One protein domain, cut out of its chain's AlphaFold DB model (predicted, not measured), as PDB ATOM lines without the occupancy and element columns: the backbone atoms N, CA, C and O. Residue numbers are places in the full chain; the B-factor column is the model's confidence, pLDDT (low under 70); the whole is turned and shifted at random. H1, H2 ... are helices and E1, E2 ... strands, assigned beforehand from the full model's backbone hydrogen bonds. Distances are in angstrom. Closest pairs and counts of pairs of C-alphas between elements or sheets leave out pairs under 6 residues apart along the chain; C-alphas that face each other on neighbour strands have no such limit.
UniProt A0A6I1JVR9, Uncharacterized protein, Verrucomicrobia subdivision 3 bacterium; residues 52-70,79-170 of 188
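This is residues 52 to 70 and 79 to 170 of the 188 residues of an uncharacterized protein of Verrucomicrobia subdivision 3 bacterium (UniProt A0A6I1JVR9). A strongly twisted sheet of four strands forms the middle of the domain, with the long helix H6 over one face and the short helix H4 on the other: three layers, helices on both faces of a sheet. H3 runs side by side with H6, while H2 and H5 only graze the sheet; H1 lies off the sheet, far from the middle. The printed part has 111 residues, with six named helices and four named strands in the order E1 H1 H2 H3 E2 H4 E3 E4 H5 H6. The sheet is mixed, in the order E2 E1 E3 E4, and the class is mixed, helices and strands. The whole is compact, with a radius of gyration of the C-alphas of 13.6 A, and spans 43 by 30 by 25 A.

E1, residues 52 to 56, is an inner strand. Its parallel neighbour, at 17 degrees, is the edge strand E2, residues 107 to 112, with N 54 and O 109 2.8 A apart, within hydrogen-bond range. Its antiparallel neighbour, at 155 degrees, is E3, residues 129 to 134, with N 53 and O 131 at 2.8 A. E3 makes a hairpin with the edge strand E4, residues 137 to 142, at 149 degrees, with N 139 and O 132 at 2.8 A. H1, residues 62 to 66, is not on the sheet and touches no helix. H2, residues 82 to 87, only grazes the sheet with residues 82 to 84. H3, residues 95 to 103, is not on the sheet, but only just, with 4 pairs of C-alphas within 10 A. H4, residues 113 to 119, lies over E2 at a height over the sheet of 7.3 A and only just stands up from it, rising 43 degrees. H5, residues 144 to 149, only grazes the sheet with residues 144 to 147; it only just touches H2, with 3 pairs of C-alphas within 8 A, the closest Arg 82 and Glu 148 at 6.6 A. H6, residues 153 to 168, lies over E3 and E4 on the opposite face from H4, its height over the sheet 9.0 A; it runs along the strands, at 21 degrees to E3 on the local plane, and its closest C-alphas to E4 are Arg 163 and Leu 141, 5.6 A. With residues 153 to 157 alone H6 only just touches H3, with 3 pairs of C-alphas within 8 A, the closest Phe 100 and Ile 157 at 7.2 A, at a shallow tilt of 10 degrees, the same way. In the six helices every O i to N i+4 pair is within hydrogen-bond range.

E1 begins at C-alpha 52, (130.058, 131.097, 171.461). From first to last C-alpha, H3 measures 12.3 A, E2 16.9 A, E3 16.6 A and E4 15.7 A. H6, the longest helix, measures 22.1 A and ends at C-alpha 168, (137.216, 123.130, 176.751).

The C-alphas farthest apart are those of Ala 70 and Gly 170, 43.2 A. Residues 71 to 78 are not printed, and C-alphas 70 and 79 are 17.7 A apart across this cut, which lies in the link from H1 to H2. Of the links that are printed whole, none is long. Mean pLDDT of the printed part is 85.8; residues 59 to 70, 79 to 80 and 90 are under 70.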
ATOM      1  N   LEU A  52     129.529 130.809 172.775       96.81
ATOM      2  CA  LEU A  52     130.058 131.097 171.461       96.81
ATOM      3  C   LEU A  52     129.483 132.399 170.929       96.81
ATOM      4  O   LEU A  52     128.301 132.705 171.112       96.81
ATOM      5  N   VAL A  53     130.319 133.129 170.208       96.00
ATOM      6  CA  VAL A  53     129.943 134.311 169.444       96.00
ATOM      7  C   VAL A  53     130.240 134.027 167.982       96.00
ATOM      8  O   VAL A  53     131.394 133.898 167.582       96.00
ATOM      9  N   ILE A  54     129.185 133.922 167.186       94.69
ATOM     10  CA  ILE A  54     129.253 133.757 165.741       94.69
ATOM     11  C   ILE A  54     129.063 135.153 165.144       94.69
ATOM     12  O   ILE A  54     127.944 135.672 165.098       94.69
ATOM     13  N   ALA A  55     130.172 135.788 164.763       92.50
ATOM     14  CA  ALA A  55     130.203 137.162 164.286       92.50
ATOM     15  C   ALA A  55     130.286 137.202 162.754       92.50
ATOM     16  O   ALA A  55     131.305 136.859 162.148       92.50
ATOM     17  N   TYR A  56     129.210 137.652 162.115       88.38
ATOM     18  CA  TYR A  56     129.125 137.759 160.661       88.38
ATOM     19  C   TYR A  56     129.660 139.107 160.170       88.38
ATOM     20  O   TYR A  56     129.393 140.154 160.765       88.38
ATOM     21  N   ASN A  57     130.342 139.113 159.021       85.12
ATOM     22  CA  ASN A  57     130.680 140.347 158.305       85.12
ATOM     23  C   ASN A  57     129.501 140.813 157.434       85.12
ATOM     24  O   ASN A  57     129.606 140.901 156.216       85.12
ATOM     25  N   ALA A  58     128.357 141.053 158.068       72.56
ATOM     26  CA  ALA A  58     127.140 141.530 157.423       72.56
ATOM     27  C   ALA A  58     126.626 142.788 158.135       72.56
ATOM     28  O   ALA A  58     126.809 142.945 159.348       72.56
ATOM     29  N   GLY A  59     125.985 143.689 157.386       61.88
ATOM     30  CA  GLY A  59     125.234 144.804 157.964       61.88
ATOM     31  C   GLY A  59     123.917 144.328 158.587       61.88
ATOM     32  O   GLY A  59     123.374 143.303 158.180       61.88
ATOM     33  N   ASN A  60     123.366 145.095 159.534       53.12
ATOM     34  CA  ASN A  60     122.118 144.771 160.247       53.12
ATOM     35  C   ASN A  60     120.894 144.548 159.332       53.12
ATOM     36  O   ASN A  60     119.903 143.979 159.776       53.12
ATOM     37  N   GLY A  61     120.948 144.987 158.070       50.44
ATOM     38  CA  GLY A  61     119.880 144.786 157.091       50.44
ATOM     39  C   GLY A  61     119.912 143.440 156.361       50.44
ATOM     40  O   GLY A  61     118.887 143.052 155.819       50.44
ATOM     41  N   LEU A  62     121.038 142.711 156.340       49.53
ATOM     42  CA  LEU A  62     121.200 141.568 155.427       49.53
ATOM     43  C   LEU A  62     120.360 140.348 155.835       49.53
ATOM     44  O   LEU A  62     119.726 139.744 154.982       49.53
ATOM     45  N   PHE A  63     120.278 140.017 157.126       50.97
ATOM     46  CA  PHE A  63     119.475 138.871 157.580       50.97
ATOM     47  C   PHE A  63     117.975 139.171 157.682       50.97
ATOM     48  O   PHE A  63     117.171 138.290 157.399       50.97
ATOM     49  N   ASN A  64     117.588 140.417 157.979       44.66
ATOM     50  CA  ASN A  64     116.184 140.834 157.883       44.66
ATOM     51  C   ASN A  64     115.712 140.890 156.420       44.66
ATOM     52  O   ASN A  64     114.549 140.615 156.143       44.66
ATOM     53  N   ALA A  65     116.618 141.189 155.483       45.97
ATOM     54  CA  ALA A  65     116.343 141.179 154.051       45.97
ATOM     55  C   ALA A  65     116.333 139.770 153.440       45.97
ATOM     56  O   ALA A  65     115.646 139.575 152.448       45.97
ATOM     57  N   LEU A  66     117.026 138.772 154.006       49.47
ATOM     58  CA  LEU A  66     117.038 137.407 153.450       49.47
ATOM     59  C   LEU A  66     115.644 136.757 153.399       49.47
ATOM     60  O   LEU A  66     115.398 135.943 152.515       49.47
ATOM     61  N   ASN A  67     114.717 137.162 154.273       47.25
ATOM     62  CA  ASN A  67     113.316 136.742 154.180       47.25
ATOM     63  C   ASN A  67     112.532 137.448 153.056       47.25
ATOM     64  O   ASN A  67     111.490 136.949 152.650       47.25
ATOM     65  N   ASP A  68     113.016 138.585 152.556       41.06
ATOM     66  CA  ASP A  68     112.262 139.509 151.694       41.06
ATOM     67  C   ASP A  68     112.940 139.746 150.318       41.06
ATOM     68  O   ASP A  68     112.452 140.513 149.488       41.06
ATOM     69  N   TRP A  69     114.095 139.112 150.053       42.53
ATOM     70  CA  TRP A  69     114.987 139.436 148.922       42.53
ATOM     71  C   TRP A  69     115.314 138.271 147.977       42.53
ATOM     72  O   TRP A  69     116.256 138.369 147.192       42.53
ATOM     73  N   ALA A  70     114.495 137.218 147.921       46.28
ATOM     74  CA  ALA A  70     114.594 136.228 146.835       46.28
ATOM     75  C   ALA A  70     114.342 136.838 145.429       46.28
ATOM     76  O   ALA A  70     114.626 136.200 144.418       46.28
ATOM     77  N   TYR A  79     130.275 142.749 150.430       48.44
ATOM     78  CA  TYR A  79     130.923 141.649 151.153       48.44
ATOM     79  C   TYR A  79     130.185 140.306 151.162       48.44
ATOM     80  O   TYR A  79     129.290 140.063 151.972       48.44
ATOM     81  N   GLU A  80     130.668 139.377 150.333       60.50
ATOM     82  CA  GLU A  80     130.398 137.952 150.505       60.50
ATOM     83  C   GLU A  80     130.939 137.508 151.868       60.50
ATOM     84  O   GLU A  80     132.121 137.249 152.075       60.50
ATOM     85  N   CYS A  81     130.060 137.487 152.862       76.44
ATOM     86  CA  CYS A  81     130.349 136.911 154.159       76.44
ATOM     87  C   CYS A  81     130.539 135.399 153.964       76.44
ATOM     88  O   CYS A  81     129.563 134.652 153.898       76.44
ATOM     89  N   ARG A  82     131.789 134.928 153.886       83.00
ATOM     90  CA  ARG A  82     132.080 133.503 153.652       83.00
ATOM     91  C   ARG A  82     131.485 132.577 154.713       83.00
ATOM     92  O   ARG A  82     130.981 131.505 154.395       83.00
ATOM     93  N   LEU A  83     131.413 133.027 155.965       84.50
ATOM     94  CA  LEU A  83     130.685 132.300 157.006       84.50
ATOM     95  C   LEU A  83     129.189 132.159 156.681       84.50
ATOM     96  O   LEU A  83     128.609 131.105 156.917       84.50
ATOM     97  N   CYS A  84     128.565 133.192 156.116       83.56
ATOM     98  CA  CYS A  84     127.165 133.164 155.706       83.56
ATOM     99  C   CYS A  84     126.961 132.159 154.559       83.56
ATOM    100  O   CYS A  84     126.019 131.374 154.613       83.56
ATOM    101  N   HIS A  85     127.892 132.112 153.597       82.25
ATOM    102  CA  HIS A  85     127.888 131.135 152.501       82.25
ATOM    103  C   HIS A  85     127.912 129.683 153.006       82.25
ATOM    104  O   HIS A  85     127.177 128.843 152.498       82.25
ATOM    105  N   PHE A  86     128.702 129.384 154.043       83.06
ATOM    106  CA  PHE A  86     128.740 128.034 154.614       83.06
ATOM    107  C   PHE A  86     127.522 127.673 155.460       83.06
ATOM    108  O   PHE A  86     127.263 126.491 155.662       83.06
ATOM    109  N   THR A  87     126.807 128.657 156.009       83.50
ATOM    110  CA  THR A  87     125.856 128.411 157.104       83.50
ATOM    111  C   THR A  87     124.397 128.678 156.741       83.50
ATOM    112  O   THR A  87     123.517 128.169 157.438       83.50
ATOM    113  N   TYR A  88     124.119 129.387 155.642       82.81
ATOM    114  CA  TYR A  88     122.768 129.718 155.175       82.81
ATOM    115  C   TYR A  88     122.546 129.333 153.707       82.81
ATOM    116  O   TYR A  88     123.429 129.476 152.868       82.81
ATOM    117  N   GLY A  89     121.332 128.873 153.405       75.19
ATOM    118  CA  GLY A  89     120.801 128.708 152.054       75.19
ATOM    119  C   GLY A  89     119.568 129.588 151.824       75.19
ATOM    120  O   GLY A  89     119.221 130.420 152.660       75.19
ATOM    121  N   LEU A  90     118.867 129.362 150.706       69.88
ATOM    122  CA  LEU A  90     117.699 130.156 150.278       69.88
ATOM    123  C   LEU A  90     116.573 130.246 151.320       69.88
ATOM    124  O   LEU A  90     115.821 131.211 151.330       69.88
ATOM    125  N   THR A  91     116.442 129.237 152.180       73.19
ATOM    126  CA  THR A  91     115.352 129.117 153.159       73.19
ATOM    127  C   THR A  91     115.813 129.297 154.607       73.19
ATOM    128  O   THR A  91     115.041 129.053 155.533       73.19
ATOM    129  N   GLY A  92     117.064 129.719 154.826       76.00
ATOM    130  CA  GLY A  92     117.623 129.957 156.157       76.00
ATOM    131  C   GLY A  92     118.830 129.078 156.488       76.00
ATOM    132  O   GLY A  92     119.561 128.634 155.605       76.00
ATOM    133  N   MET A  93     119.071 128.867 157.786       86.00
ATOM    134  CA  MET A  93     120.254 128.155 158.278       86.00
ATOM    135  C   MET A  93     120.266 126.694 157.808       86.00
ATOM    136  O   MET A  93     119.288 125.964 157.991       86.00
ATOM    137  N   LEU A  94     121.390 126.250 157.244       87.31
ATOM    138  CA  LEU A  94     121.542 124.885 156.748       87.31
ATOM    139  C   LEU A  94     121.397 123.873 157.892       87.31
ATOM    140  O   LEU A  94     122.000 124.018 158.958       87.31
ATOM    141  N   ARG A  95     120.619 122.808 157.656       92.44
ATOM    142  CA  ARG A  95     120.317 121.780 158.671       92.44
ATOM    143  C   ARG A  95     121.570 121.160 159.308       92.44
ATOM    144  O   ARG A  95     121.558 121.037 160.530       92.44
ATOM    145  N   PRO A  96     122.643 120.814 158.562       93.88
ATOM    146  CA  PRO A  96     123.853 120.256 159.171       93.88
ATOM    147  C   PRO A  96     124.538 121.233 160.134       93.88
ATOM    148  O   PRO A  96     124.952 120.839 161.220       93.88
ATOM    149  N   TRP A  97     124.591 122.521 159.779       94.62
ATOM    150  CA  TRP A  97     125.158 123.556 160.642       94.62
ATOM    151  C   TRP A  97     124.319 123.765 161.905       94.62
ATOM    152  O   TRP A  97     124.857 123.792 163.011       94.62
ATOM    153  N   LYS A  98     122.992 123.846 161.753       91.69
ATOM    154  CA  LYS A  98     122.068 123.965 162.886       91.69
ATOM    155  C   LYS A  98     122.202 122.782 163.849       91.69
ATOM    156  O   LYS A  98     122.372 122.999 165.044       91.69
ATOM    157  N   ALA A  99     122.194 121.556 163.325       95.44
ATOM    158  CA  ALA A  99     122.349 120.343 164.126       95.44
ATOM    159  C   ALA A  99     123.699 120.311 164.860       95.44
ATOM    160  O   ALA A  99     123.765 119.951 166.035       95.44
ATOM    161  N   PHE A 100     124.778 120.740 164.196       96.19
ATOM    162  CA  PHE A 100     126.076 120.888 164.845       96.19
ATOM    163  C   PHE A 100     126.016 121.887 166.006       96.19
ATOM    164  O   PHE A 100     126.407 121.544 167.119       96.19
ATOM    165  N   LEU A 101     125.488 123.091 165.782       94.00
ATOM    166  CA  LEU A 101     125.376 124.100 166.833       94.00
ATOM    167  C   LEU A 101     124.524 123.609 168.008       94.00
ATOM    168  O   LEU A 101     124.908 123.819 169.154       94.00
ATOM    169  N   GLU A 102     123.408 122.929 167.759       93.31
ATOM    170  CA  GLU A 102     122.567 122.339 168.812       93.31
ATOM    171  C   GLU A 102     123.314 121.284 169.641       93.31
ATOM    172  O   GLU A 102     123.093 121.204 170.847       93.31
ATOM    173  N   SER A 103     124.255 120.549 169.037       94.69
ATOM    174  CA  SER A 103     125.087 119.565 169.749       94.69
ATOM    175  C   SER A 103     126.148 120.176 170.673       94.69
ATOM    176  O   SER A 103     126.654 119.491 171.559       94.69
ATOM    177  N   VAL A 104     126.500 121.455 170.493       93.75
ATOM    178  CA  VAL A 104     127.487 122.137 171.343       93.75
ATOM    179  C   VAL A 104     126.823 122.561 172.665       93.75
ATOM    180  O   VAL A 104     125.831 123.288 172.612       93.75
ATOM    181  N   PRO A 105     127.361 122.197 173.847       90.88
ATOM    182  CA  PRO A 105     126.716 122.456 175.146       90.88
ATOM    183  C   PRO A 105     126.802 123.919 175.619       90.88
ATOM    184  O   PRO A 105     126.237 124.278 176.648       90.88
ATOM    185  N   HIS A 106     127.486 124.777 174.864       91.06
ATOM    186  CA  HIS A 106     127.678 126.191 175.179       91.06
ATOM    187  C   HIS A 106     126.547 127.055 174.617       91.06
ATOM    188  O   HIS A 106     125.960 126.739 173.575       91.06
ATOM    189  N   GLY A 107     126.251 128.180 175.275       91.81
ATOM    190  CA  GLY A 107     125.329 129.184 174.731       91.81
ATOM    191  C   GLY A 107     125.840 129.739 173.395       91.81
ATOM    192  O   GLY A 107     127.036 129.682 173.124       91.81
ATOM    193  N   LYS A 108     124.964 130.277 172.540       92.31
ATOM    194  CA  LYS A 108     125.368 130.869 171.254       92.31
ATOM    195  C   LYS A 108     124.769 132.250 171.096       92.31
ATOM    196  O   LYS A 108     123.587 132.457 171.360       92.31
ATOM    197  N   ARG A 109     125.585 133.182 170.619       93.25
ATOM    198  CA  ARG A 109     125.182 134.528 170.226       93.25
ATOM    199  C   ARG A 109     125.559 134.732 168.772       93.25
ATOM    200  O   ARG A 109     126.708 134.532 168.394       93.25
ATOM    201  N   PHE A 110     124.591 135.146 167.973       90.94
ATOM    202  CA  PHE A 110     124.786 135.494 166.573       90.94
ATOM    203  C   PHE A 110     124.779 137.010 166.482       90.94
ATOM    204  O   PHE A 110     123.807 137.631 166.906       90.94
ATOM    205  N   LEU A 111     125.875 137.599 166.008       89.12
ATOM    206  CA  LEU A 111     126.032 139.050 165.946       89.12
ATOM    207  C   LEU A 111     126.420 139.472 164.533       89.12
ATOM    208  O   LEU A 111     127.311 138.890 163.911       89.12
ATOM    209  N   HIS A 112     125.790 140.530 164.043       86.44
ATOM    210  CA  HIS A 112     126.257 141.254 162.868       86.44
ATOM    211  C   HIS A 112     127.474 142.116 163.209       86.44
ATOM    212  O   HIS A 112     127.746 142.398 164.378       86.44
ATOM    213  N   ARG A 113     128.177 142.614 162.187       86.69
ATOM    214  CA  ARG A 113     129.415 143.393 162.351       86.69
ATOM    215  C   ARG A 113     129.290 144.517 163.383       86.69
ATOM    216  O   ARG A 113     130.116 144.632 164.283       86.69
ATOM    217  N   ASN A 114     128.239 145.327 163.282       86.94
ATOM    218  CA  ASN A 114     128.039 146.455 164.193       86.94
ATOM    219  C   ASN A 114     127.680 145.997 165.612       86.94
ATOM    220  O   ASN A 114     128.129 146.593 166.584       86.94
ATOM    221  N   GLU A 115     126.883 144.936 165.744       88.81
ATOM    222  CA  GLU A 115     126.530 144.356 167.044       88.81
ATOM    223  C   GLU A 115     127.755 143.771 167.739       88.81
ATOM    224  O   GLU A 115     127.925 143.981 168.937       88.81
ATOM    225  N   PHE A 116     128.630 143.109 166.980       91.44
ATOM    226  CA  PHE A 116     129.896 142.592 167.476       91.44
ATOM    227  C   PHE A 116     130.791 143.719 167.992       91.44
ATOM    228  O   PHE A 116     131.218 143.670 169.142       91.44
ATOM    229  N   HIS A 117     131.013 144.772 167.199       90.25
ATOM    230  CA  HIS A 117     131.844 145.902 167.625       90.25
ATOM    231  C   HIS A 117     131.276 146.652 168.839       90.25
ATOM    232  O   HIS A 117     132.050 147.134 169.662       90.25
ATOM    233  N   ARG A 118     129.946 146.730 168.985       90.31
ATOM    234  CA  ARG A 118     129.317 147.308 170.186       90.31
ATOM    235  C   ARG A 118     129.443 146.403 171.410       90.31
ATOM    236  O   ARG A 118     129.664 146.908 172.502       90.31
ATOM    237  N   ALA A 119     129.266 145.093 171.242       89.25
ATOM    238  CA  ALA A 119     129.311 144.135 172.346       89.25
ATOM    239  C   ALA A 119     130.746 143.831 172.813       89.25
ATOM    240  O   ALA A 119     130.948 143.535 173.986       89.25
ATOM    241  N   TYR A 120     131.728 143.919 171.910       91.44
ATOM    242  CA  TYR A 120     133.133 143.586 172.155       91.44
ATOM    243  C   TYR A 120     134.079 144.681 171.617       91.44
ATOM    244  O   TYR A 120     134.899 144.413 170.735       91.44
ATOM    245  N   PRO A 121     134.013 145.924 172.133       90.00
ATOM    246  CA  PRO A 121     134.767 147.064 171.588       90.00
ATOM    247  C   PRO A 121     136.294 146.922 171.724       90.00
ATOM    248  O   PRO A 121     137.054 147.475 170.924       90.00
ATOM    249  N   ALA A 122     136.748 146.161 172.722       88.62
ATOM    250  CA  ALA A 122     138.158 145.858 172.951       88.62
ATOM    251  C   ALA A 122     138.700 144.752 172.023       88.62
ATOM    252  O   ALA A 122     139.910 144.628 171.861       88.62
ATOM    253  N   VAL A 123     137.834 143.955 171.390       91.00
ATOM    254  CA  VAL A 123     138.262 142.808 170.582       91.00
ATOM    255  C   VAL A 123     138.544 143.255 169.150       91.00
ATOM    256  O   VAL A 123     137.650 143.654 168.402       91.00
ATOM    257  N   ARG A 124     139.814 143.171 168.743       89.69
ATOM    258  CA  ARG A 124     140.279 143.548 167.401       89.69
ATOM    259  C   ARG A 124     140.543 142.298 166.559       89.69
ATOM    260  O   ARG A 124     141.670 141.829 166.470       89.69
ATOM    261  N   VAL A 125     139.496 141.769 165.927       90.94
ATOM    262  CA  VAL A 125     139.590 140.651 164.969       90.94
ATOM    263  C   VAL A 125     138.983 141.037 163.623       90.94
ATOM    264  O   VAL A 125     138.054 141.846 163.560       90.94
ATOM    265  N   ARG A 126     139.493 140.454 162.532       92.19
ATOM    266  CA  ARG A 126     138.840 140.557 161.219       92.19
ATOM    267  C   ARG A 126     137.578 139.698 161.219       92.19
ATOM    268  O   ARG A 126     137.628 138.556 161.659       92.19
ATOM    269  N   LEU A 127     136.480 140.249 160.708       89.94
ATOM    270  CA  LEU A 127     135.224 139.527 160.511       89.94
ATOM    271  C   LEU A 127     135.132 138.975 159.077       89.94
ATOM    272  O   LEU A 127     135.669 139.610 158.167       89.94
ATOM    273  N   PRO A 128     134.403 137.866 158.848       92.88
ATOM    274  CA  PRO A 128     133.655 137.077 159.836       92.88
ATOM    275  C   PRO A 128     134.577 136.285 160.777       92.88
ATOM    276  O   PRO A 128     135.707 135.977 160.416       92.88
ATOM    277  N   ALA A 129     134.105 135.977 161.984       95.50
ATOM    278  CA  ALA A 129     134.871 135.214 162.970       95.50
ATOM    279  C   ALA A 129     133.954 134.416 163.902       95.50
ATOM    280  O   ALA A 129     132.811 134.806 164.154       95.50
ATOM    281  N   ILE A 130     134.481 133.322 164.453       96.81
ATOM    282  CA  ILE A 130     133.829 132.559 165.519       96.81
ATOM    283  C   ILE A 130     134.714 132.626 166.758       96.81
ATOM    284  O   ILE A 130     135.903 132.305 166.704       96.81
ATOM    285  N   LEU A 131     134.130 133.059 167.871       97.25
ATOM    286  CA  LEU A 131     134.820 133.243 169.140       97.25
ATOM    287  C   LEU A 131     134.152 132.425 170.241       97.25
ATOM    288  O   LEU A 131     132.960 132.119 170.166       97.25
ATOM    289  N   ALA A 132     134.917 132.130 171.280       96.69
ATOM    290  CA  ALA A 132     134.413 131.606 172.535       96.69
ATOM    291  C   ALA A 132     134.671 132.613 173.654       96.69
ATOM    292  O   ALA A 132     135.653 133.351 173.625       96.69
ATOM    293  N   VAL A 133     133.783 132.668 174.636       95.12
ATOM    294  CA  VAL A 133     133.874 133.592 175.766       95.12
ATOM    295  C   VAL A 133     133.762 132.785 177.044       95.12
ATOM    296  O   VAL A 133     132.836 131.990 177.168       95.12
ATOM    297  N   ARG A 134     134.691 132.979 177.985       93.06
ATOM    298  CA  ARG A 134     134.666 132.369 179.324       93.06
ATOM    299  C   ARG A 134     134.957 133.456 180.353       93.06
ATOM    300  O   ARG A 134     136.100 133.884 180.487       93.06
ATOM    301  N   GLY A 135     133.925 133.905 181.067       89.81
ATOM    302  CA  GLY A 135     134.046 135.083 181.929       89.81
ATOM    303  C   GLY A 135     134.361 136.325 181.092       89.81
ATOM    304  O   GLY A 135     133.648 136.615 180.136       89.81
ATOM    305  N   GLU A 136     135.442 137.027 181.426       87.88
ATOM    306  CA  GLU A 136     135.917 138.209 180.685       87.88
ATOM    307  C   GLU A 136     136.850 137.855 179.515       87.88
ATOM    308  O   GLU A 136     137.128 138.691 178.653       87.88
ATOM    309  N   SER A 137     137.314 136.606 179.453       92.06
ATOM    310  CA  SER A 137     138.256 136.146 178.439       92.06
ATOM    311  C   SER A 137     137.541 135.796 177.138       92.06
ATOM    312  O   SER A 137     136.572 135.031 177.127       92.06
ATOM    313  N   VAL A 138     138.066 136.310 176.028       94.75
ATOM    314  CA  VAL A 138     137.579 136.041 174.671       94.75
ATOM    315  C   VAL A 138     138.645 135.263 173.913       94.75
ATOM    316  O   VAL A 138     139.799 135.664 173.897       94.75
ATOM    317  N   PHE A 139     138.266 134.178 173.253       96.44
ATOM    318  CA  PHE A 139     139.154 133.273 172.527       96.44
ATOM    319  C   PHE A 139     138.742 133.248 171.059       96.44
ATOM    320  O   PHE A 139     137.554 133.133 170.749       96.44
ATOM    321  N   LEU A 140     139.702 133.341 170.142       97.25
ATOM    322  CA  LEU A 140     139.431 133.192 168.714       97.25
ATOM    323  C   LEU A 140     139.429 131.705 168.355       97.25
ATOM    324  O   LEU A 140     140.474 131.063 168.408       97.25
ATOM    325  N   LEU A 141     138.269 131.159 167.983       97.44
ATOM    326  CA  LEU A 141     138.182 129.771 167.522       97.44
ATOM    327  C   LEU A 141     138.514 129.675 166.039       97.44
ATOM    328  O   LEU A 141     139.340 128.855 165.650       97.44
ATOM    329  N   VAL A 142     137.879 130.522 165.226       97.06
ATOM    330  CA  VAL A 142     138.052 130.538 163.772       97.06
ATOM    331  C   VAL A 142     138.137 131.981 163.286       97.06
ATOM    332  O   VAL A 142     137.224 132.786 163.502       97.06
ATOM    333  N   SER A 143     139.241 132.303 162.624       95.81
ATOM    334  CA  SER A 143     139.502 133.608 162.023       95.81
ATOM    335  C   SER A 143     138.874 133.752 160.634       95.81
ATOM    336  O   SER A 143     138.590 132.770 159.950       95.81
ATOM    337  N   ALA A 144     138.748 134.997 160.165       92.44
ATOM    338  CA  ALA A 144     138.362 135.274 158.784       92.44
ATOM    339  C   ALA A 144     139.299 134.592 157.772       92.44
ATOM    340  O   ALA A 144     138.835 134.070 156.772       92.44
ATOM    341  N   GLY A 145     140.613 134.569 158.032       91.62
ATOM    342  CA  GLY A 145     141.581 133.940 157.128       91.62
ATOM    343  C   GLY A 145     141.383 132.431 156.997       91.62
ATOM    344  O   GLY A 145     141.425 131.909 155.889       91.62
ATOM    345  N   GLU A 146     141.109 131.746 158.109       94.06
ATOM    346  CA  GLU A 146     140.769 130.318 158.094       94.06
ATOM    347  C   GLU A 146     139.449 130.086 157.360       94.06
ATOM    348  O   GLU A 146     139.386 129.205 156.513       94.06
ATOM    349  N   LEU A 147     138.427 130.916 157.606       91.25
ATOM    350  CA  LEU A 147     137.150 130.828 156.890       91.25
ATOM    351  C   LEU A 147     137.319 130.968 155.375       91.25
ATOM    352  O   LEU A 147     136.687 130.212 154.649       91.25
ATOM    353  N   GLU A 148     138.170 131.886 154.907       89.69
ATOM    354  CA  GLU A 148     138.473 132.056 153.479       89.69
ATOM    355  C   GLU A 148     139.176 130.849 152.848       89.69
ATOM    356  O   GLU A 148     138.991 130.590 151.660       89.69
ATOM    357  N   ALA A 149     139.965 130.110 153.629       91.44
ATOM    358  CA  ALA A 149     140.692 128.932 153.163       91.44
ATOM    359  C   ALA A 149     139.837 127.652 153.140       91.44
ATOM    360  O   ALA A 149     140.223 126.670 152.506       91.44
ATOM    361  N   LEU A 150     138.692 127.641 153.830       91.88
ATOM    362  CA  LEU A 150     137.788 126.494 153.844       91.88
ATOM    363  C   LEU A 150     137.058 126.358 152.503       91.88
ATOM    364  O   LEU A 150     136.674 127.344 151.874       91.88
ATOM    365  N   GLY A 151     136.832 125.114 152.085       89.06
ATOM    366  CA  GLY A 151     136.092 124.778 150.868       89.06
ATOM    367  C   GLY A 151     134.669 124.274 151.117       89.06
ATOM    368  O   GLY A 151     133.868 124.249 150.186       89.06
ATOM    369  N   SER A 152     134.328 123.861 152.344       91.38
ATOM    370  CA  SER A 152     133.005 123.297 152.645       91.38
ATOM    371  C   SER A 152     132.553 123.501 154.093       91.38
ATOM    372  O   SER A 152     133.353 123.741 155.001       91.38
ATOM    373  N   LEU A 153     131.243 123.341 154.315       92.62
ATOM    374  CA  LEU A 153     130.644 123.331 155.652       92.62
ATOM    375  C   LEU A 153     131.195 122.190 156.523       92.62
ATOM    376  O   LEU A 153     131.417 122.388 157.715       92.62
ATOM    377  N   ASP A 154     131.461 121.014 155.952       94.81
ATOM    378  CA  ASP A 154     132.015 119.887 156.712       94.81
ATOM    379  C   ASP A 154     133.410 120.203 157.259       94.81
ATOM    380  O   ASP A 154     133.706 119.888 158.412       94.81
ATOM    381  N   GLN A 155     134.246 120.898 156.476       95.81
ATOM    382  CA  GLN A 155     135.555 121.356 156.944       95.81
ATOM    383  C   GLN A 155     135.420 122.398 158.065       95.81
ATOM    384  O   GLN A 155     136.169 122.341 159.041       95.81
ATOM    385  N   LEU A 156     134.435 123.304 157.983       96.25
ATOM    386  CA  LEU A 156     134.133 124.244 159.068       96.25
ATOM    387  C   LEU A 156     133.706 123.516 160.350       96.25
ATOM    388  O   LEU A 156     134.182 123.851 161.434       96.25
ATOM    389  N   ILE A 157     132.824 122.520 160.244       97.25
ATOM    390  CA  ILE A 157     132.367 121.727 161.393       97.25
ATOM    391  C   ILE A 157     133.536 120.952 162.011       97.25
ATOM    392  O   ILE A 157     133.663 120.928 163.236       97.25
ATOM    393  N   ALA A 158     134.399 120.345 161.193       97.38
ATOM    394  CA  ALA A 158     135.583 119.635 161.670       97.38
ATOM    395  C   ALA A 158     136.531 120.571 162.441       97.38
ATOM    396  O   ALA A 158     136.875 120.277 163.587       97.38
ATOM    397  N   LEU A 159     136.854 121.734 161.865       97.69
ATOM    398  CA  LEU A 159     137.687 122.748 162.515       97.69
ATOM    399  C   LEU A 159     137.063 123.243 163.827       97.69
ATOM    400  O   LEU A 159     137.745 123.383 164.840       97.69
ATOM    401  N   MET A 160     135.750 123.474 163.838       97.75
ATOM    402  CA  MET A 160     135.039 123.895 165.043       97.75
ATOM    403  C   MET A 160     135.107 122.846 166.155       97.75
ATOM    404  O   MET A 160     135.297 123.217 167.310       97.75
ATOM    405  N   ARG A 161     134.979 121.551 165.841       97.56
ATOM    406  CA  ARG A 161     135.105 120.474 166.840       97.56
ATOM    407  C   ARG A 161     136.491 120.457 167.477       97.56
ATOM    408  O   ARG A 161     136.585 120.381 168.697       97.56
ATOM    409  N   GLU A 162     137.537 120.577 166.663       97.62
ATOM    410  CA  GLU A 162     138.920 120.646 167.142       97.62
ATOM    411  C   GLU A 162     139.127 121.851 168.072       97.62
ATOM    412  O   GLU A 162     139.610 121.710 169.196       97.62
ATOM    413  N   ARG A 163     138.699 123.043 167.639       97.69
ATOM    414  CA  ARG A 163     138.891 124.286 168.399       97.69
ATOM    415  C   ARG A 163     138.069 124.329 169.685       97.69
ATOM    416  O   ARG A 163     138.547 124.860 170.684       97.69
ATOM    417  N   LEU A 164     136.870 123.750 169.682       96.38
ATOM    418  CA  LEU A 164     136.057 123.599 170.889       96.38
ATOM    419  C   LEU A 164     136.714 122.660 171.898       96.38
ATOM    420  O   LEU A 164     136.791 123.024 173.065       96.38
ATOM    421  N   ALA A 165     137.248 121.516 171.456       96.00
ATOM    422  CA  ALA A 165     137.965 120.600 172.342       96.00
ATOM    423  C   ALA A 165     139.177 121.286 172.992       96.00
ATOM    424  O   ALA A 165     139.313 121.270 174.213       96.00
ATOM    425  N   LEU A 166     139.998 121.989 172.199       96.25
ATOM    426  CA  LEU A 166     141.137 122.752 172.723       96.25
ATOM    427  C   LEU A 166     140.710 123.833 173.726       96.25
ATOM    428  O   LEU A 166     141.390 124.054 174.728       96.25
ATOM    429  N   TRP A 167     139.595 124.516 173.474       95.12
ATOM    430  CA  TRP A 167     139.075 125.531 174.386       95.12
ATOM    431  C   TRP A 167     138.531 124.930 175.687       95.12
ATOM    432  O   TRP A 167     138.808 125.446 176.775       95.12
ATOM    433  N   ASP A 168     137.774 123.840 175.599       92.44
ATOM    434  CA  ASP A 168     137.216 123.130 176.751       92.44
ATOM    435  C   ASP A 168     138.330 122.534 177.627       92.44
ATOM    436  O   ASP A 168     138.273 122.658 178.850       92.44
ATOM    437  N   GLU A 169     139.405 122.033 177.014       93.75
ATOM    438  CA  GLU A 169     140.639 121.592 177.687       93.75
ATOM    439  C   GLU A 169     141.481 122.751 178.262       93.75
ATOM    440  O   GLU A 169     142.462 122.507 178.962       93.75
ATOM    441  N   GLY A 170     141.134 124.012 177.977       91.88
ATOM    442  CA  GLY A 170     141.875 125.185 178.457       91.88
ATOM    443  C   GLY A 170     143.229 125.397 177.775       91.88
ATOM    444  O   GLY A 170     144.117 126.006 178.359       91.88
TER     445      GLY A 170